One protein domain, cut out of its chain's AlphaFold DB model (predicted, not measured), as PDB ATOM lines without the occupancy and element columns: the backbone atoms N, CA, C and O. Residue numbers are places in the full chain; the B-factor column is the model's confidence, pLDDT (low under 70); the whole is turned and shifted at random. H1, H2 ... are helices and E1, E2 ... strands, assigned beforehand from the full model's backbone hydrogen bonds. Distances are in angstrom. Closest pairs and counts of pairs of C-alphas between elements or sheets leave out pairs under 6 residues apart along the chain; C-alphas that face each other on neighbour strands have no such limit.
ATOM      1  N   SER A  46     -40.541  34.981 123.455       93.06
ATOM      2  CA  SER A  46     -39.864  33.693 123.329       93.06
ATOM      3  C   SER A  46     -38.510  33.869 122.646       93.06
ATOM      4  O   SER A  46     -38.279  34.843 121.923       93.06
ATOM      5  N   ALA A  47     -37.607  32.900 122.824       91.25
ATOM      6  CA  ALA A  47     -36.302  32.918 122.162       91.25
ATOM      7  C   ALA A  47     -36.422  32.963 120.625       91.25
ATOM      8  O   ALA A  47     -35.570  33.546 119.956       91.25
ATOM      9  N   ALA A  48     -37.491  32.388 120.062       92.06
ATOM     10  CA  ALA A  48     -37.789  32.447 118.632       92.06
ATOM     11  C   ALA A  48     -38.229  33.853 118.185       92.06
ATOM     12  O   ALA A  48     -37.756  34.346 117.161       92.06
ATOM     13  N   LEU A  49     -39.083  34.529 118.965       90.88
ATOM     14  CA  LEU A  49     -39.530  35.899 118.679       90.88
ATOM     15  C   LEU A  49     -38.353  36.876 118.683       90.88
ATOM     16  O   LEU A  49     -38.235  37.686 117.769       90.88
ATOM     17  N   LEU A  50     -37.432  36.741 119.641       89.62
ATOM     18  CA  LEU A  50     -36.238  37.590 119.745       89.62
ATOM     19  C   LEU A  50     -35.274  37.465 118.553       89.62
ATOM     20  O   LEU A  50     -34.381  38.294 118.419       89.62
ATOM     21  N   LYS A  51     -35.430  36.455 117.688       91.31
ATOM     22  CA  LYS A  51     -34.671  36.332 116.431       91.31
ATOM     23  C   LYS A  51     -35.366  37.020 115.251       91.31
ATOM     24  O   LYS A  51     -34.725  37.259 114.229       91.31
ATOM     25  N   LYS A  52     -36.662  37.339 115.360       92.69
ATOM     26  CA  LYS A  52     -37.409  38.037 114.306       92.69
ATOM     27  C   LYS A  52     -36.955  39.490 114.220       92.69
ATOM     28  O   LYS A  52     -36.746  40.156 115.229       92.69
ATOM     29  N   LYS A  53     -36.850  40.008 112.997       93.50
ATOM     30  CA  LYS A  53     -36.484  41.410 112.761       93.50
ATOM     31  C   LYS A  53     -37.617  42.374 113.136       93.50
ATOM     32  O   LYS A  53     -37.345  43.425 113.713       93.50
ATOM     33  N   LEU A  54     -38.862  41.994 112.853       96.12
ATOM     34  CA  LEU A  54     -40.078  42.712 113.222       96.12
ATOM     35  C   LEU A  54     -41.130  41.712 113.714       96.12
ATOM     36  O   LEU A  54     -41.336  40.669 113.094       96.12
ATOM     37  N   HIS A  55     -41.805  42.030 114.817       96.38
ATOM     38  CA  HIS A  55     -42.953  41.262 115.310       96.38
ATOM     39  C   HIS A  55     -43.979  42.207 115.931       96.38
ATOM     40  O   HIS A  55     -43.619  43.024 116.774       96.38
ATOM     41  N   LEU A  56     -45.242  42.098 115.524       97.06
ATOM     42  CA  LEU A  56     -46.360  42.815 116.137       97.06
ATOM     43  C   LEU A  56     -46.991  41.904 117.191       97.06
ATOM     44  O   LEU A  56     -47.453  40.814 116.859       97.06
ATOM     45  N   PHE A  57     -46.979  42.354 118.444       96.56
ATOM     46  CA  PHE A  57     -47.658  41.660 119.538       96.56
ATOM     47  C   PHE A  57     -49.173  41.775 119.378       96.56
ATOM     48  O   PHE A  57     -49.652  42.649 118.649       96.56
ATOM     49  N   LYS A  58     -49.923  40.917 120.080       95.12
ATOM     50  CA  LYS A  58     -51.392  40.981 120.090       95.12
ATOM     51  C   LYS A  58     -51.879  42.404 120.387       95.12
ATOM     52  O   LYS A  58     -51.570  42.963 121.440       95.12
ATOM     53  N   VAL A  59     -52.652  42.976 119.467       95.19
ATOM     54  CA  VAL A  59     -53.226  44.315 119.635       95.19
ATOM     55  C   VAL A  59     -54.438  44.229 120.574       95.19
ATOM     56  O   VAL A  59     -55.369  43.474 120.287       95.19
ATOM     57  N   PRO A  60     -54.448  44.961 121.704       92.31
ATOM     58  CA  PRO A  60     -55.593  44.976 122.604       92.31
ATOM     59  C   PRO A  60     -56.768  45.749 121.995       92.31
ATOM     60  O   PRO A  60     -56.597  46.593 121.113       92.31
ATOM     61  N   GLU A  61     -57.970  45.501 122.513       94.12
ATOM     62  CA  GLU A  61     -59.118  46.357 122.220       94.12
ATOM     63  C   GLU A  61     -58.831  47.792 122.676       94.12
ATOM     64  O   GLU A  61     -58.285  48.031 123.757       94.12
ATOM     65  N   ALA A  62     -59.189  48.762 121.839       94.94
ATOM     66  CA  ALA A  62     -58.911  50.163 122.091       94.94
ATOM     67  C   ALA A  62     -60.201  50.909 122.431       94.94
ATOM     68  O   ALA A  62     -61.179  50.838 121.695       94.94
ATOM     69  N   TYR A  63     -60.189  51.676 123.517       93.75
ATOM     70  CA  TYR A  63     -61.352  52.437 123.965       93.75
ATOM     71  C   TYR A  63     -61.162  53.930 123.705       93.75
ATOM     72  O   TYR A  63     -60.161  54.525 124.116       93.75
ATOM     73  N   GLN A  64     -62.149  54.562 123.074       92.81
ATOM     74  CA  GLN A  64     -62.238  56.016 122.923       92.81
ATOM     75  C   GLN A  64     -62.732  56.659 124.229       92.81
ATOM     76  O   GLN A  64     -63.791  57.280 124.278       92.81
ATOM     77  N   PHE A  65     -61.973  56.475 125.309       89.38
ATOM     78  CA  PHE A  65     -62.389  56.916 126.635       89.38
ATOM     79  C   PHE A  65     -62.379  58.441 126.784       89.38
ATOM     80  O   PHE A  65     -61.481  59.150 126.316       89.38
ATOM     81  N   ILE A  66     -63.368  58.960 127.501       84.06
ATOM     82  CA  ILE A  66     -63.503  60.384 127.774       84.06
ATOM     83  C   ILE A  66     -62.537  60.762 128.897       84.06
ATOM     84  O   ILE A  66     -62.522  60.172 129.981       84.06
ATOM     85  N   ARG A  67     -61.705  61.770 128.632       79.75
ATOM     86  CA  ARG A  67     -60.794  62.350 129.624       79.75
ATOM     87  C   ARG A  67     -61.454  63.568 130.256       79.75
ATOM     88  O   ARG A  67     -61.698  64.550 129.560       79.75
ATOM     89  N   GLY A  89     -55.286  56.503 123.392       93.06
ATOM     90  CA  GLY A  89     -55.142  55.968 122.038       93.06
ATOM     91  C   GLY A  89     -55.120  54.440 121.972       93.06
ATOM     92  O   GLY A  89     -54.943  53.772 122.988       93.06
ATOM     93  N   ALA A  90     -55.244  53.892 120.763       95.25
ATOM     94  CA  ALA A  90     -54.961  52.486 120.484       95.25
ATOM     95  C   ALA A  90     -53.453  52.232 120.612       95.25
ATOM     96  O   ALA A  90     -52.659  52.924 119.967       95.25
ATOM     97  N   CYS A  91     -53.066  51.277 121.460       94.88
ATOM     98  CA  CYS A  91     -51.669  50.930 121.705       94.88
ATOM     99  C   CYS A  91     -51.212  49.847 120.727       94.88
ATOM    100  O   CYS A  91     -51.754  48.745 120.707       94.88
ATOM    101  N   PHE A  92     -50.179  50.152 119.953       96.25
ATOM    102  CA  PHE A  92     -49.505  49.197 119.087       96.25
ATOM    103  C   PHE A  92     -48.129  48.906 119.664       96.25
ATOM    104  O   PHE A  92     -47.251  49.779 119.676       96.25
ATOM    105  N   THR A  93     -47.952  47.675 120.138       95.94
ATOM    106  CA  THR A  93     -46.677  47.202 120.669       95.94
ATOM    107  C   THR A  93     -46.008  46.292 119.652       95.94
ATOM    108  O   THR A  93     -46.614  45.335 119.177       95.94
ATOM    109  N   TYR A  94     -44.744  46.553 119.326       96.06
ATOM    110  CA  TYR A  94     -43.972  45.709 118.416       96.06
ATOM    111  C   TYR A  94     -42.539  45.525 118.899       96.06
ATOM    112  O   TYR A  94     -41.961  46.392 119.553       96.06
ATOM    113  N   TYR A  95     -41.964  44.377 118.570       95.75
ATOM    114  CA  TYR A  95     -40.551  44.092 118.743       95.75
ATOM    115  C   TYR A  95     -39.791  44.463 117.471       95.75
ATOM    116  O   TYR A  95     -40.242  44.162 116.363       95.75
ATOM    117  N   LEU A  96     -38.631  45.095 117.637       94.81
ATOM    118  CA  LEU A  96     -37.760  45.489 116.541       94.81
ATOM    119  C   LEU A  96     -36.300  45.133 116.837       94.81
ATOM    120  O   LEU A  96     -35.737  45.527 117.861       94.81
ATOM    121  N   LEU A  97     -35.656  44.468 115.881       92.75
ATOM    122  CA  LEU A  97     -34.201  44.433 115.765       92.75
ATOM    123  C   LEU A  97     -33.779  45.377 114.635       92.75
ATOM    124  O   LEU A  97     -33.845  45.000 113.461       92.75
ATOM    125  N   PRO A  98     -33.362  46.615 114.953       87.88
ATOM    126  CA  PRO A  98     -33.022  47.585 113.929       87.88
ATOM    127  C   PRO A  98     -31.748  47.168 113.193       87.88
ATOM    128  O   PRO A  98     -30.754  46.762 113.797       87.88
ATOM    129  N   SER A  99     -31.750  47.330 111.873       85.31
ATOM    130  CA  SER A  99     -30.528  47.263 111.079       85.31
ATOM    131  C   SER A  99     -29.674  48.512 111.328       85.31
ATOM    132  O   SER A  99     -30.201  49.616 111.544       85.31
ATOM    133  N   LYS A 100     -28.340  48.356 111.270       77.56
ATOM    134  CA  LYS A 100     -27.408  49.495 111.277       77.56
ATOM    135  C   LYS A 100     -27.830  50.461 110.166       77.56
ATOM    136  O   LYS A 100     -27.944  50.055 109.010       77.56
ATOM    137  N   LYS A 101     -28.074  51.732 110.499       64.38
ATOM    138  CA  LYS A 101     -28.380  52.760 109.495       64.38
ATOM    139  C   LYS A 101     -27.168  52.901 108.568       64.38
ATOM    140  O   LYS A 101     -26.156  53.459 108.985       64.38
ATOM    141  N   GLN A 110     -21.414  70.066 114.242       46.69
ATOM    142  CA  GLN A 110     -22.512  70.980 114.536       46.69
ATOM    143  C   GLN A 110     -23.730  70.287 115.159       46.69
ATOM    144  O   GLN A 110     -24.462  70.916 115.921       46.69
ATOM    145  N   ALA A 111     -23.978  69.002 114.889       46.09
ATOM    146  CA  ALA A 111     -25.078  68.259 115.510       46.09
ATOM    147  C   ALA A 111     -24.797  67.935 116.988       46.09
ATOM    148  O   ALA A 111     -25.716  67.981 117.810       46.09
ATOM    149  N   ALA A 112     -23.532  67.672 117.332       45.88
ATOM    150  CA  ALA A 112     -23.084  67.503 118.713       45.88
ATOM    151  C   ALA A 112     -23.158  68.829 119.492       45.88
ATOM    152  O   ALA A 112     -23.747  68.863 120.573       45.88
ATOM    153  N   ASN A 113     -22.697  69.935 118.895       52.59
ATOM    154  CA  ASN A 113     -22.816  71.272 119.490       52.59
ATOM    155  C   ASN A 113     -24.275  71.717 119.656       52.59
ATOM    156  O   ASN A 113     -24.630  72.286 120.687       52.59
ATOM    157  N   ARG A 114     -25.158  71.397 118.699       55.72
ATOM    158  CA  ARG A 114     -26.605  71.636 118.834       55.72
ATOM    159  C   ARG A 114     -27.216  70.831 119.986       55.72
ATOM    160  O   ARG A 114     -28.026  71.383 120.720       55.72
ATOM    161  N   ARG A 115     -26.826  69.566 120.189       54.16
ATOM    162  CA  ARG A 115     -27.294  68.746 121.327       54.16
ATOM    163  C   ARG A 115     -26.797  69.272 122.674       54.16
ATOM    164  O   ARG A 115     -27.612  69.418 123.576       54.16
ATOM    165  N   ALA A 116     -25.513  69.609 122.786       56.47
ATOM    166  CA  ALA A 116     -24.929  70.151 124.015       56.47
ATOM    167  C   ALA A 116     -25.523  71.525 124.384       56.47
ATOM    168  O   ALA A 116     -25.838  71.782 125.545       56.47
ATOM    169  N   LEU A 117     -25.760  72.389 123.387       57.09
ATOM    170  CA  LEU A 117     -26.455  73.664 123.579       57.09
ATOM    171  C   LEU A 117     -27.909  73.450 124.029       57.09
ATOM    172  O   LEU A 117     -28.368  74.117 124.949       57.09
ATOM    173  N   MET A 118     -28.630  72.497 123.429       52.50
ATOM    174  CA  MET A 118     -30.006  72.166 123.827       52.50
ATOM    175  C   MET A 118     -30.092  71.589 125.242       52.50
ATOM    176  O   MET A 118     -31.036  71.899 125.966       52.50
ATOM    177  N   GLU A 119     -29.126  70.768 125.645       52.50
ATOM    178  CA  GLU A 119     -29.068  70.198 126.989       52.50
ATOM    179  C   GLU A 119     -28.779  71.278 128.039       52.50
ATOM    180  O   GLU A 119     -29.486  71.348 129.045       52.50
ATOM    181  N   ARG A 120     -27.861  72.208 127.739       57.31
ATOM    182  CA  ARG A 120     -27.631  73.421 128.541       57.31
ATOM    183  C   ARG A 120     -28.875  74.304 128.636       57.31
ATOM    184  O   ARG A 120     -29.230  74.736 129.725       57.31
ATOM    185  N   MET A 121     -29.591  74.528 127.532       50.75
ATOM    186  CA  MET A 121     -30.837  75.312 127.539       50.75
ATOM    187  C   MET A 121     -31.980  74.616 128.298       50.75
ATOM    188  O   MET A 121     -32.827  75.298 128.872       50.75
ATOM    189  N   ARG A 122     -32.010  73.275 128.320       55.31
ATOM    190  CA  ARG A 122     -32.958  72.483 129.123       55.31
ATOM    191  C   ARG A 122     -32.637  72.569 130.615       55.31
ATOM    192  O   ARG A 122     -33.553  72.752 131.406       55.31
ATOM    193  N   GLN A 123     -31.360  72.453 130.982       53.28
ATOM    194  CA  GLN A 123     -30.895  72.591 132.368       53.28
ATOM    195  C   GLN A 123     -31.074  74.025 132.893       53.28
ATOM    196  O   GLN A 123     -31.428  74.205 134.049       53.28
ATOM    197  N   ALA A 124     -30.933  75.036 132.031       55.03
ATOM    198  CA  ALA A 124     -31.137  76.445 132.368       55.03
ATOM    199  C   ALA A 124     -32.617  76.895 132.393       55.03
ATOM    200  O   ALA A 124     -32.885  78.090 132.452       55.03
ATOM    201  N   GLY A 125     -33.594  75.985 132.261       48.19
ATOM    202  CA  GLY A 125     -35.030  76.323 132.293       48.19
ATOM    203  C   GLY A 125     -35.551  77.149 131.101       48.19
ATOM    204  O   GLY A 125     -36.740  77.450 131.024       48.19
ATOM    205  N   MET A 126     -34.692  77.464 130.129       44.97
ATOM    206  CA  MET A 126     -34.963  78.331 128.970       44.97
ATOM    207  C   MET A 126     -35.712  77.627 127.825       44.97
ATOM    208  O   MET A 126     -36.064  78.248 126.821       44.97
ATOM    209  N   MET A 127     -35.971  76.321 127.946       45.41
ATOM    210  CA  MET A 127     -36.734  75.542 126.972       45.41
ATOM    211  C   MET A 127     -37.993  74.964 127.626       45.41
ATOM    212  O   MET A 127     -37.950  73.916 128.265       45.41
ATOM    213  N   GLY A 128     -39.145  75.612 127.422       51.91
ATOM    214  CA  GLY A 128     -40.427  75.053 127.856       51.91
ATOM    215  C   GLY A 128     -40.650  73.655 127.258       51.91
ATOM    216  O   GLY A 128     -40.303  73.414 126.099       51.91
ATOM    217  N   GLN A 129     -41.259  72.732 128.016       48.31
ATOM    218  CA  GLN A 129     -41.466  71.318 127.634       48.31
ATOM    219  C   GLN A 129     -42.007  71.131 126.201       48.31
ATOM    220  O   GLN A 129     -41.681  70.170 125.503       48.31
ATOM    221  N   ARG A 130     -42.804  72.092 125.724       41.88
ATOM    222  CA  ARG A 130     -43.375  72.138 124.373       41.88
ATOM    223  C   ARG A 130     -42.325  72.289 123.262       41.88
ATOM    224  O   ARG A 130     -42.480  71.675 122.209       41.88
ATOM    225  N   ALA A 131     -41.270  73.071 123.482       44.41
ATOM    226  CA  ALA A 131     -40.177  73.262 122.527       44.41
ATOM    227  C   ALA A 131     -39.271  72.020 122.453       44.41
ATOM    228  O   ALA A 131     -38.941  71.576 121.352       44.41
ATOM    229  N   ALA A 132     -38.981  71.391 123.598       46.03
ATOM    230  CA  ALA A 132     -38.250  70.124 123.660       46.03
ATOM    231  C   ALA A 132     -39.006  68.995 122.929       46.03
ATOM    232  O   ALA A 132     -38.438  68.289 122.096       46.03
ATOM    233  N   ARG A 133     -40.324  68.889 123.151       48.62
ATOM    234  CA  ARG A 133     -41.200  67.913 122.478       48.62
ATOM    235  C   ARG A 133     -41.320  68.173 120.967       48.62
ATOM    236  O   ARG A 133     -41.319  67.228 120.182       48.62
ATOM    237  N   MET A 134     -41.352  69.442 120.547       38.50
ATOM    238  CA  MET A 134     -41.323  69.826 119.127       38.50
ATOM    239  C   MET A 134     -39.991  69.512 118.436       38.50
ATOM    240  O   MET A 134     -39.988  69.203 117.245       38.50
ATOM    241  N   MET A 135     -38.865  69.582 119.147       41.75
ATOM    242  CA  MET A 135     -37.557  69.243 118.580       41.75
ATOM    243  C   MET A 135     -37.289  67.737 118.548       41.75
ATOM    244  O   MET A 135     -36.732  67.260 117.562       41.75
ATOM    245  N   ALA A 136     -37.787  66.971 119.523       43.53
ATOM    246  CA  ALA A 136     -37.789  65.507 119.454       43.53
ATOM    247  C   ALA A 136     -38.566  64.991 118.223       43.53
ATOM    248  O   ALA A 136     -38.112  64.079 117.538       43.53
ATOM    249  N   MET A 137     -39.682  65.642 117.867       42.12
ATOM    250  CA  MET A 137     -40.446  65.337 116.646       42.12
ATOM    251  C   MET A 137     -39.738  65.725 115.337       42.12
ATOM    252  O   MET A 137     -40.083  65.194 114.284       42.12
ATOM    253  N   ARG A 138     -38.775  66.656 115.365       37.59
ATOM    254  CA  ARG A 138     -38.055  67.133 114.169       37.59
ATOM    255  C   ARG A 138     -36.916  66.211 113.726       37.59
ATOM    256  O   ARG A 138     -36.407  66.392 112.627       37.59
ATOM    257  N   SER A 139     -36.506  65.252 114.554       41.56
ATOM    258  CA  SER A 139     -35.238  64.536 114.381       41.56
ATOM    259  C   SER A 139     -35.394  63.015 114.409       41.56
ATOM    260  O   SER A 139     -34.710  62.339 115.172       41.56
ATOM    261  N   THR A 140     -36.257  62.456 113.565       45.34
ATOM    262  CA  THR A 140     -36.036  61.129 112.959       45.34
ATOM    263  C   THR A 140     -37.092  60.888 111.884       45.34
ATOM    264  O   THR A 140     -38.258  60.638 112.179       45.34
ATOM    265  N   SER A 141     -36.690  60.930 110.610       61.66
ATOM    266  CA  SER A 141     -37.401  60.141 109.603       61.66
ATOM    267  C   SER A 141     -37.251  58.688 110.041       61.66
ATOM    268  O   SER A 141     -36.165  58.117 109.932       61.66
ATOM    269  N   SER A 142     -38.288  58.157 110.685       78.62
ATOM    270  CA  SER A 142     -38.315  56.751 111.050       78.62
ATOM    271  C   SER A 142     -38.635  55.920 109.816       78.62
ATOM    272  O   SER A 142     -39.559  56.237 109.055       78.62
ATOM    273  N   ARG A 143     -37.873  54.842 109.645       89.56
ATOM    274  CA  ARG A 143     -38.130  53.775 108.675       89.56
ATOM    275  C   ARG A 143     -39.330  52.917 109.080       89.56
ATOM    276  O   ARG A 143     -39.904  52.267 108.213       89.56
ATOM    277  N   VAL A 144     -39.716  52.920 110.359       92.75
ATOM    278  CA  VAL A 144     -40.912  52.213 110.831       92.75
ATOM    279  C   VAL A 144     -42.144  53.047 110.508       92.75
ATOM    280  O   VAL A 144     -42.343  54.133 111.065       92.75
ATOM    281  N   LYS A 145     -42.990  52.520 109.622       94.50
ATOM    282  CA  LYS A 145     -44.291  53.101 109.281       94.50
ATOM    283  C   LYS A 145     -45.395  52.246 109.874       94.50
ATOM    284  O   LYS A 145     -45.429  51.044 109.643       94.50
ATOM    285  N   ILE A 146     -46.297  52.877 110.605       95.00
ATOM    286  CA  ILE A 146     -47.487  52.245 111.167       95.00
ATOM    287  C   ILE A 146     -48.674  52.829 110.421       95.00
ATOM    288  O   ILE A 146     -48.872  54.040 110.439       95.00
ATOM    289  N   ILE A 147     -49.414  51.981 109.728       96.38
ATOM    290  CA  ILE A 147     -50.541  52.337 108.874       96.38
ATOM    291  C   ILE A 147     -51.796  51.778 109.537       96.38
ATOM    292  O   ILE A 147     -51.800  50.625 109.962       96.38
ATOM    293  N   ILE A 148     -52.826  52.606 109.660       97.25
ATOM    294  CA  ILE A 148     -54.129  52.233 110.201       97.25
ATOM    295  C   ILE A 148     -55.142  52.307 109.063       97.25
ATOM    296  O   ILE A 148     -55.269  53.352 108.422       97.25
ATOM    297  N   GLU A 149     -55.851  51.210 108.834       97.00
ATOM    298  CA  GLU A 149     -56.863  51.038 107.790       97.00
ATOM    299  C   GLU A 149     -58.233  50.780 108.430       97.00
ATOM    300  O   GLU A 149     -58.315  50.138 109.481       97.00
ATOM    301  N   ASN A 150     -59.304  51.299 107.826       95.62
ATOM    302  CA  ASN A 150     -60.673  50.931 108.203       95.62
ATOM    303  C   ASN A 150     -61.064  49.568 107.606       95.62
ATOM    304  O   ASN A 150     -60.287  48.940 106.881       95.62
ATOM    305  N   LYS A 151     -62.286  49.114 107.898       94.25
ATOM    306  CA  LYS A 151     -62.845  47.863 107.372       94.25
ATOM    307  C   LYS A 151     -62.890  47.820 105.836       94.25
ATOM    308  O   LYS A 151     -62.778  46.751 105.249       94.25
ATOM    309  N   GLU A 152     -63.004  48.974 105.183       93.25
ATOM    310  CA  GLU A 152     -63.002  49.120 103.724       93.25
ATOM    311  C   GLU A 152     -61.585  49.134 103.109       93.25
ATOM    312  O   GLU A 152     -61.440  49.309 101.898       93.25
ATOM    313  N   GLY A 153     -60.527  48.983 103.916       91.12
ATOM    314  CA  GLY A 153     -59.131  48.992 103.461       91.12
ATOM    315  C   GLY A 153     -58.577  50.385 103.136       91.12
ATOM    316  O   GLY A 153     -57.483  50.512 102.586       91.12
ATOM    317  N   GLN A 154     -59.305  51.452 103.468       93.12
ATOM    318  CA  GLN A 154     -58.850  52.826 103.283       93.12
ATOM    319  C   GLN A 154     -57.872  53.204 104.394       93.12
ATOM    320  O   GLN A 154     -58.156  53.027 105.580       93.12
ATOM    321  N   VAL A 155     -56.731  53.789 104.021       94.00
ATOM    322  CA  VAL A 155     -55.747  54.290 104.986       94.00
ATOM    323  C   VAL A 155     -56.300  55.522 105.693       94.00
ATOM    324  O   VAL A 155     -56.458  56.586 105.094       94.00
ATOM    325  N   ILE A 156     -56.540  55.385 106.992       93.19
ATOM    326  CA  ILE A 156     -57.076  56.439 107.844       93.19
ATOM    327  C   ILE A 156     -55.965  57.255 108.499       93.19
ATOM    328  O   ILE A 156     -56.088  58.472 108.632       93.19
ATOM    329  N   ALA A 157     -54.874  56.615 108.918       92.19
ATOM    330  CA  ALA A 157     -53.758  57.306 109.550       92.19
ATOM    331  C   ALA A 157     -52.428  56.596 109.305       92.19
ATOM    332  O   ALA A 157     -52.359  55.371 109.239       92.19
ATOM    333  N   GLN A 158     -51.351  57.378 109.226       91.25
ATOM    334  CA  GLN A 158     -49.987  56.884 109.156       91.25
ATOM    335  C   GLN A 158     -49.120  57.554 110.228       91.25
ATOM    336  O   GLN A 158     -48.993  58.778 110.307       91.25
ATOM    337  N   LEU A 159     -48.483  56.732 111.056       89.56
ATOM    338  CA  LEU A 159     -47.603  57.148 112.139       89.56
ATOM    339  C   LEU A 159     -46.174  56.670 111.874       89.56
ATOM    340  O   LEU A 159     -45.935  55.644 111.239       89.56
ATOM    341  N   ASN A 160     -45.212  57.420 112.399       89.75
ATOM    342  CA  ASN A 160     -43.821  56.989 112.477       89.75
ATOM    343  C   ASN A 160     -43.593  56.332 113.844       89.75
ATOM    344  O   ASN A 160     -43.894  56.950 114.868       89.75
ATOM    345  N   GLY A 161     -43.071  55.106 113.860       88.56
ATOM    346  CA  GLY A 161     -42.717  54.401 115.095       88.56
ATOM    347  C   GLY A 161     -41.255  54.621 115.510       88.56
ATOM    348  O   GLY A 161     -40.439  54.952 114.655       88.56
ATOM    349  N   PRO A 162     -40.888  54.483 116.795       89.88
ATOM    350  CA  PRO A 162     -39.483  54.473 117.208       89.88
ATOM    351  C   PRO A 162     -38.699  53.299 116.587       89.88
ATOM    352  O   PRO A 162     -39.244  52.252 116.279       89.88
ATOM    353  N   GLU A 163     -37.393  53.473 116.377       90.62
ATOM    354  CA  GLU A 163     -36.513  52.414 115.846       90.62
ATOM    355  C   GLU A 163     -35.624  51.812 116.946       90.62
ATOM    356  O   GLU A 163     -34.458  51.487 116.706       90.62
ATOM    357  N   GLU A 164     -36.125  51.728 118.179       89.50
ATOM    358  CA  GLU A 164     -35.328  51.234 119.302       89.50
ATOM    359  C   GLU A 164     -35.213  49.709 119.246       89.50
ATOM    360  O   GLU A 164     -36.144  49.006 118.850       89.50
ATOM    361  N   LYS A 165     -34.050  49.176 119.633       90.75
ATOM    362  CA  LYS A 165     -33.864  47.729 119.752       90.75
ATOM    363  C   LYS A 165     -34.724  47.211 120.904       90.75
ATOM    364  O   LYS A 165     -34.526  47.629 122.040       90.75
ATOM    365  N   GLY A 166     -35.600  46.250 120.629       91.31
ATOM    366  CA  GLY A 166     -36.485  45.654 121.624       91.31
ATOM    367  C   GLY A 166     -37.948  46.033 121.422       91.31
ATOM    368  O   GLY A 166     -38.416  46.152 120.291       91.31
ATOM    369  N   ILE A 167     -38.683  46.155 122.528       91.62
ATOM    370  CA  ILE A 167     -40.121  46.441 122.529       91.62
ATOM    371  C   ILE A 167     -40.355  47.945 122.386       91.62
ATOM    372  O   ILE A 167     -39.821  48.746 123.148       91.62
ATOM    373  N   ASN A 168     -41.208  48.309 121.438       92.69
ATOM    374  CA  ASN A 168     -41.581  49.670 121.095       92.69
ATOM    375  C   ASN A 168     -43.102  49.827 121.207       92.69
ATOM    376  O   ASN A 168     -43.841  48.939 120.784       92.69
ATOM    377  N   ARG A 169     -43.575  50.968 121.725       92.31
ATOM    378  CA  ARG A 169     -45.009  51.290 121.826       92.31
ATOM    379  C   ARG A 169     -45.354  52.575 121.097       92.31
ATOM    380  O   ARG A 169     -44.702  53.604 121.279       92.31
ATOM    381  N   VAL A 170     -46.422  52.533 120.309       93.88
ATOM    382  CA  VAL A 170     -46.977  53.700 119.618       93.88
ATOM    383  C   VAL A 170     -48.467  53.780 119.885       93.88
ATOM    384  O   VAL A 170     -49.147  52.766 119.929       93.88
ATOM    385  N   TYR A 171     -48.966  55.001 120.062       93.62
ATOM    386  CA  TYR A 171     -50.364  55.251 120.382       93.62
ATOM    387  C   TYR A 171     -51.006  56.051 119.261       93.62
ATOM    388  O   TYR A 171     -50.575  57.176 118.982       93.62
ATOM    389  N   TRP A 172     -52.035  55.484 118.643       94.62
ATOM    390  CA  TRP A 172     -52.889  56.207 117.713       94.62
ATOM    391  C   TRP A 172     -54.058  56.830 118.464       94.62
ATOM    392  O   TRP A 172     -54.839  56.145 119.110       94.62
ATOM    393  N   ASN A 173     -54.197  58.147 118.374       91.81
ATOM    394  CA  ASN A 173     -55.190  58.919 119.121       91.81
ATOM    395  C   ASN A 173     -56.600  58.892 118.503       91.81
ATOM    396  O   ASN A 173     -57.383  59.799 118.781       91.81
ATOM    397  N   PHE A 174     -56.895  57.905 117.650       94.06
ATOM    398  CA  PHE A 174     -58.165  57.745 116.934       94.06
ATOM    399  C   PHE A 174     -58.508  58.869 115.952       94.06
ATOM    400  O   PHE A 174     -59.640  58.949 115.492       94.06
ATOM    401  N   GLN A 175     -57.565  59.757 115.633       90.75
ATOM    402  CA  GLN A 175     -57.795  60.800 114.640       90.75
ATOM    403  C   GLN A 175     -57.335  60.328 113.270       90.75
ATOM    404  O   GLN A 175     -56.242  59.771 113.128       90.75
ATOM    405  N   GLU A 176     -58.147  60.607 112.257       90.88
ATOM    406  CA  GLU A 176     -57.716  60.490 110.871       90.88
ATOM    407  C   GLU A 176     -56.492  61.379 110.616       90.88
ATOM    408  O   GLU A 176     -56.293  62.414 111.258       90.88
ATOM    409  N   GLN A 177     -55.672  61.022 109.640       85.50
ATOM    410  CA  GLN A 177     -54.628  61.897 109.147       85.50
ATOM    411  C   GLN A 177     -55.187  62.800 108.050       85.50
ATOM    412  O   GLN A 177     -55.756  62.342 107.063       85.50
ATOM    413  N   LEU A 178     -54.971  64.107 108.190       76.69
ATOM    414  CA  LEU A 178     -55.242  65.035 107.100       76.69
ATOM    415  C   LEU A 178     -54.263  64.797 105.939       76.69
ATOM    416  O   LEU A 178     -53.074  64.574 106.203       76.69
ATOM    417  N   PRO A 179     -54.709  64.920 104.671       65.44
ATOM    418  CA  PRO A 179     -53.807  64.898 103.528       65.44
ATOM    419  C   PRO A 179     -52.659  65.871 103.772       65.44
ATOM    420  O   PRO A 179     -52.888  66.994 104.236       65.44
ATOM    421  N   ALA A 180     -51.429  65.442 103.492       55.53
ATOM    422  CA  ALA A 180     -50.255  66.276 103.683       55.53
ATOM    423  C   ALA A 180     -50.366  67.534 102.806       55.53
ATOM    424  O   ALA A 180     -50.046  67.522 101.623       55.53
ATOM    425  N   GLN A 181     -50.826  68.637 103.389       50.38
ATOM    426  CA  GLN A 181     -50.556  69.966 102.861       50.38
ATOM    427  C   GLN A 181     -49.136  70.286 103.325       50.38
ATOM    428  O   GLN A 181     -48.894  70.204 104.530       50.38
ATOM    429  N   ASN A 182     -48.216  70.494 102.372       41.94
ATOM    430  CA  ASN A 182     -46.764  70.707 102.519       41.94
ATOM    431  C   ASN A 182     -46.271  70.901 103.963       41.94
ATOM    432  O   ASN A 182     -46.770  71.761 104.684       41.94
ATOM    433  N   GLU A 183     -45.228  70.161 104.358       37.34
ATOM    434  CA  GLU A 183     -44.733  69.964 105.737       37.34
ATOM    435  C   GLU A 183     -44.646  71.205 106.655       37.34
ATOM    436  O   GLU A 183     -44.608  71.072 107.884       37.34
ATOM    437  N   GLN A 184     -44.623  72.411 106.090       38.00
ATOM    438  CA  GLN A 184     -44.572  73.691 106.789       38.00
ATOM    439  C   GLN A 184     -45.934  74.278 107.216       38.00
ATOM    440  O   GLN A 184     -45.933  75.103 108.134       38.00
ATOM    441  N   SER A 185     -47.080  73.885 106.638       37.66
ATOM    442  CA  SER A 185     -48.367  74.586 106.851       37.66
ATOM    443  C   SER A 185     -49.254  74.019 107.973       37.66
ATOM    444  O   SER A 185     -50.134  74.717 108.472       37.66
ATOM    445  N   THR A 186     -48.984  72.814 108.482       36.75
ATOM    446  CA  THR A 186     -49.819  72.148 109.511       36.75
ATOM    447  C   THR A 186     -49.524  72.560 110.969       36.75
ATOM    448  O   THR A 186     -49.940  71.888 111.913       36.75
ATOM    449  N   ARG A 187     -48.824  73.680 111.208       36.38
ATOM    450  CA  ARG A 187     -48.423  74.143 112.560       36.38
ATOM    451  C   ARG A 187     -49.497  74.974 113.280       36.38
ATOM    452  O   ARG A 187     -49.210  76.026 113.848       36.38
ATOM    453  N   GLY A 188     -50.743  74.508 113.269       34.41
ATOM    454  CA  GLY A 188     -51.803  75.052 114.121       34.41
ATOM    455  C   GLY A 188     -51.754  74.485 115.547       34.41
ATOM    456  O   GLY A 188     -51.220  73.403 115.783       34.41
ATOM    457  N   ARG A 189     -52.393  75.175 116.506       32.31
ATOM    458  CA  ARG A 189     -52.599  74.720 117.905       32.31
ATOM    459  C   ARG A 189     -53.337  73.362 118.011       32.31
ATOM    460  O   ARG A 189     -53.373  72.800 119.098       32.31
ATOM    461  N   PHE A 190     -53.870  72.848 116.897       36.22
ATOM    462  CA  PHE A 190     -54.683  71.632 116.768       36.22
ATOM    463  C   PHE A 190     -53.955  70.408 116.184       36.22
ATOM    464  O   PHE A 190     -54.566  69.356 116.046       36.22
ATOM    465  N   GLY A 191     -52.651  70.494 115.905       44.41
ATOM    466  CA  GLY A 191     -51.891  69.347 115.397       44.41
ATOM    467  C   GLY A 191     -52.320  68.893 113.993       44.41
ATOM    468  O   GLY A 191     -53.057  69.584 113.297       44.41
ATOM    469  N   ARG A 192     -51.805  67.734 113.565       52.28
ATOM    470  CA  ARG A 192     -52.041  67.121 112.240       52.28
ATOM    471  C   ARG A 192     -53.296  66.228 112.179       52.28
ATOM    472  O   ARG A 192     -53.510  65.573 111.162       52.28
ATOM    473  N   GLY A 193     -54.071  66.162 113.261       60.41
ATOM    474  CA  GLY A 193     -55.207  65.250 113.394       60.41
ATOM    475  C   GLY A 193     -56.467  65.770 112.704       60.41
ATOM    476  O   GLY A 193     -56.793  66.954 112.794       60.41
ATOM    477  N   GLY A 194     -57.148  64.876 112.002       80.50
ATOM    478  CA  GLY A 194     -58.463  65.059 111.410       80.50
ATOM    479  C   GLY A 194     -59.592  64.736 112.387       80.50
ATOM    480  O   GLY A 194     -59.434  64.846 113.605       80.50
ATOM    481  N   VAL A 195     -60.746  64.366 111.833       89.00
ATOM    482  CA  VAL A 195     -61.924  63.958 112.606       89.00
ATOM    483  C   VAL A 195     -61.593  62.685 113.393       89.00
ATOM    484  O   VAL A 195     -60.772  61.874 112.962       89.00
ATOM    485  N   THR A 196     -62.172  62.532 114.582       91.44
ATOM    486  CA  THR A 196     -62.073  61.274 115.331       91.44
ATOM    487  C   THR A 196     -62.869  60.201 114.600       91.44
ATOM    488  O   THR A 196     -64.004  60.446 114.201       91.44
ATOM    489  N   VAL A 197     -62.280  59.026 114.416       94.00
ATOM    490  CA  VAL A 197     -62.936  57.923 113.714       94.00
ATOM    491  C   VAL A 197     -64.119  57.367 114.506       94.00
ATOM    492  O   VAL A 197     -64.168  57.491 115.732       94.00
ATOM    493  N   LEU A 198     -65.042  56.701 113.818       95.19
ATOM    494  CA  LEU A 198     -66.128  55.979 114.475       95.19
ATOM    495  C   LEU A 198     -65.612  54.696 115.160       95.19
ATOM    496  O   LEU A 198     -64.655  54.088 114.671       95.19
ATOM    497  N   PRO A 199     -66.243  54.254 116.259       95.88
ATOM    498  CA  PRO A 199     -66.053  52.908 116.792       95.88
ATOM    499  C   PRO A 199     -66.305  51.849 115.712       95.88
ATOM    500  O   PRO A 199     -67.200  52.003 114.881       95.88
ATOM    501  N   GLY A 200     -65.516  50.781 115.721       96.19
ATOM    502  CA  GLY A 200     -65.582  49.730 114.716       96.19
ATOM    503  C   GLY A 200     -64.281  48.951 114.590       96.19
ATOM    504  O   GLY A 200     -63.361  49.091 115.398       96.19
ATOM    505  N   GLU A 201     -64.214  48.137 113.546       97.88
ATOM    506  CA  GLU A 201     -63.059  47.306 113.236       97.88
ATOM    507  C   GLU A 201     -62.030  48.070 112.397       97.88
ATOM    508  O   GLU A 201     -62.374  48.735 111.417       97.88
ATOM    509  N   TYR A 202     -60.760  47.946 112.780       98.19
ATOM    510  CA  TYR A 202     -59.624  48.551 112.092       98.19
ATOM    511  C   TYR A 202     -58.495  47.539 111.937       98.19
ATOM    512  O   TYR A 202     -58.376  46.586 112.706       98.19
ATOM    513  N   THR A 203     -57.620  47.787 110.970       98.31
ATOM    514  CA  THR A 203     -56.393  47.014 110.769       98.31
ATOM    515  C   THR A 203     -55.189  47.904 111.019       98.31
ATOM    516  O   THR A 203     -55.105  49.007 110.484       98.31
ATOM    517  N   VAL A 204     -54.235  47.434 111.823       98.31
ATOM    518  CA  VAL A 204     -52.913  48.055 111.929       98.31
ATOM    519  C   VAL A 204     -51.906  47.241 111.134       98.31
ATOM    520  O   VAL A 204     -51.869  46.017 111.220       98.31
ATOM    521  N   ARG A 205     -51.064  47.939 110.377       98.06
ATOM    522  CA  ARG A 205     -50.014  47.379 109.530       98.06
ATOM    523  C   ARG A 205     -48.703  48.096 109.821       98.06
ATOM    524  O   ARG A 205     -48.596  49.308 109.635       98.06
ATOM    525  N   ILE A 206     -47.696  47.365 110.289       97.50
ATOM    526  CA  ILE A 206     -46.367  47.906 110.588       97.50
ATOM    527  C   ILE A 206     -45.393  47.462 109.506       97.50
ATOM    528  O   ILE A 206     -45.218  46.268 109.274       97.50
ATOM    529  N   LYS A 207     -44.743  48.438 108.868       96.38
ATOM    530  CA  LYS A 207     -43.739  48.240 107.822       96.38
ATOM    531  C   LYS A 207     -42.364  48.679 108.304       96.38
ATOM    532  O   LYS A 207     -42.212  49.793 108.810       96.38
ATOM    533  N   TYR A 208     -41.360  47.836 108.082       94.69
ATOM    534  CA  TYR A 208     -39.952  48.159 108.305       94.69
ATOM    535  C   TYR A 208     -39.059  47.393 107.322       94.69
ATOM    536  O   TYR A 208     -39.001  46.168 107.356       94.69
ATOM    537  N   GLU A 209     -38.337  48.116 106.460       89.88
ATOM    538  CA  GLU A 209     -37.339  47.554 105.528       89.88
ATOM    539  C   GLU A 209     -37.822  46.330 104.730       89.88
ATOM    540  O   GLU A 209     -37.161  45.292 104.707       89.88
ATOM    541  N   GLY A 210     -38.997  46.446 104.108       87.69
ATOM    542  CA  GLY A 210     -39.598  45.380 103.298       87.69
ATOM    543  C   GLY A 210     -40.325  44.297 104.099       87.69
ATOM    544  O   GLY A 210     -41.040  43.504 103.499       87.69
ATOM    545  N   GLN A 211     -40.205  44.275 105.431       94.12
ATOM    546  CA  GLN A 211     -41.053  43.437 106.279       94.12
ATOM    547  C   GLN A 211     -42.351  44.146 106.628       94.12
ATOM    548  O   GLN A 211     -42.374  45.361 106.857       94.12
ATOM    549  N   GLU A 212     -43.410  43.354 106.712       96.44
ATOM    550  CA  GLU A 212     -44.752  43.807 107.019       96.44
ATOM    551  C   GLU A 212     -45.424  42.825 107.977       96.44
ATOM    552  O   GLU A 212     -45.349  41.612 107.797       96.44
ATOM    553  N   VAL A 213     -46.061  43.364 109.012       97.38
ATOM    554  CA  VAL A 213     -46.888  42.611 109.960       97.38
ATOM    555  C   VAL A 213     -48.197  43.360 110.164       97.38
ATOM    556  O   VAL A 213     -48.196  44.593 110.229       97.38
ATOM    557  N   SER A 214     -49.306  42.637 110.271       97.81
ATOM    558  CA  SER A 214     -50.635  43.234 110.399       97.81
ATOM    559  C   SER A 214     -51.530  42.464 111.359       97.81
ATOM    560  O   SER A 214     -51.430  41.242 111.447       97.81
ATOM    561  N   GLN A 215     -52.420  43.176 112.048       98.06
ATOM    562  CA  GLN A 215     -53.484  42.598 112.873       98.06
ATOM    563  C   GLN A 215     -54.739  43.474 112.819       98.06
ATOM    564  O   GLN A 215     -54.643  44.703 112.732       98.06
ATOM    565  N   THR A 216     -55.906  42.838 112.899       98.06
ATOM    566  CA  THR A 216     -57.184  43.517 113.128       98.06
ATOM    567  C   THR A 216     -57.374  43.794 114.619       98.06
ATOM    568  O   THR A 216     -56.890  43.052 115.474       98.06
ATOM    569  N   PHE A 217     -58.057  44.888 114.944       97.31
ATOM    570  CA  PHE A 217     -58.402  45.256 116.312       97.31
ATOM    571  C   PHE A 217     -59.714  46.043 116.349       97.31
ATOM    572  O   PHE A 217     -60.133  46.646 115.360       97.31
ATOM    573  N   GLN A 218     -60.363  46.035 117.511       97.62
ATOM    574  CA  GLN A 218     -61.636  46.719 117.725       97.62
ATOM    575  C   GLN A 218     -61.424  48.055 118.436       97.62
ATOM    576  O   GLN A 218     -60.737  48.125 119.459       97.62
ATOM    577  N   VAL A 219     -62.047  49.106 117.906       97.38
ATOM    578  CA  VAL A 219     -62.190  50.410 118.558       97.38
ATOM    579  C   VAL A 219     -63.594  50.499 119.145       97.38
ATOM    580  O   VAL A 219     -64.580  50.459 118.413       97.38
ATOM    581  N   LYS A 220     -63.687  50.643 120.465       95.25
ATOM    582  CA  LYS A 220     -64.943  50.715 121.216       95.25
ATOM    583  C   LYS A 220     -65.148  52.100 121.823       95.25
ATOM    584  O   LYS A 220     -64.197  52.853 122.053       95.25
ATOM    585  N   THR A 221     -66.405  52.433 122.090       94.50
ATOM    586  CA  THR A 221     -66.781  53.605 122.885       94.50
ATOM    587  C   THR A 221     -66.367  53.431 124.345       94.50
ATOM    588  O   THR A 221     -66.022  52.336 124.783       94.50
TER     589      THR A 221
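This is residues 46 to 67, 89 to 101 and 110 to 221 of the 389 residues of an uncharacterized protein of Candidatus Aminicenantes bacterium (UniProt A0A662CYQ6). Two sheets make a sandwich: the strongly twisted, curled sheet E2 E10 E9 E4 E5 is partly face to face with the smaller sheet E1 E3 E6, and a small hairpin, E7 and E8, sits beside E5. Away from both sheets lie helices H1 and H2, and residues 110 to 117 of H1 stick out. The printed part has 147 residues, with two named helices and ten named strands in the order E1 E2 E3 H1 H2 E4 E5 E6 E7 E8 E9 E10. The class is mixed, helices and strands; the larger sheet is mixed, the other two antiparallel. The whole is only just compact, close to loose, with a radius of gyration of the C-alphas of 17.5 A and spans of 47 by 41 by 30 A.

Begin with E10, residues 211 to 221: it runs 32.3 A from C-alpha 211 at (-41.053, 43.437, 106.279) to C-alpha 221 at (-66.781, 53.605, 122.885). Beside it find E9, residues 200 to 208, 26.5 A, then E4, 145 to 150, 16.6 A, and E5, 155 to 160, 14.3 A; E2 is residues 62 to 64. In the other sheet, E3 is residues 90 to 96, 19.0 A, E6 is 166 to 172, 19.9 A, and E1 is 54 to 56. E7 is residues 175 to 177 and E8 193 to 196. Find C-alpha 110 at (-22.512, 70.980, 114.536), where H1 begins, running 19.8 A to residue 123; H2 is residues 129 to 136, 10.7 A.

In the larger sheet, E9 and E10 form an antiparallel hairpin, with N 206 and O 213 2.8 A apart. E4 is antiparallel to E9, N 147 to O 205 at 2.8 A, and forms a hairpin with E5, N 148 to O 157 at 2.8 A. The pairing is staggered: E10 pairs with E9 over residues 211 to 219 and with E2, parallel, over 219 to 221, N 64 to O 220 at 2.9 A. Look across to inner strand E3, antiparallel to E1, N 95 to O 55 at 2.8 A, and to E6, N 92 to O 170 at 2.8 A. The closest C-alphas of E1 and E10, Leu 56 and Val 213, are 6.2 A apart. E6 runs on into E7 at 98 degrees; E7 and E8 are a hairpin, N 194 to O 176 at 2.7 A. H1 and H2 are close but not clearly touching, Arg 122 and Ala 132 having the closest C-alphas at 8.0 A; neither is on either of the two larger sheets. In both helices every O i to N i+4 pair is within hydrogen-bond range.

The farthest C-alphas, Ala 124 and Glu 152, are 50.8 A apart. Residues 68 to 88 and 102 to 109 are not printed; the gaps are 11.4 A and 19.8 A between C-alphas. The link E7 to E8 is long. pLDDT is under 70 at residues 101, 110 to 141 and 179 to 193.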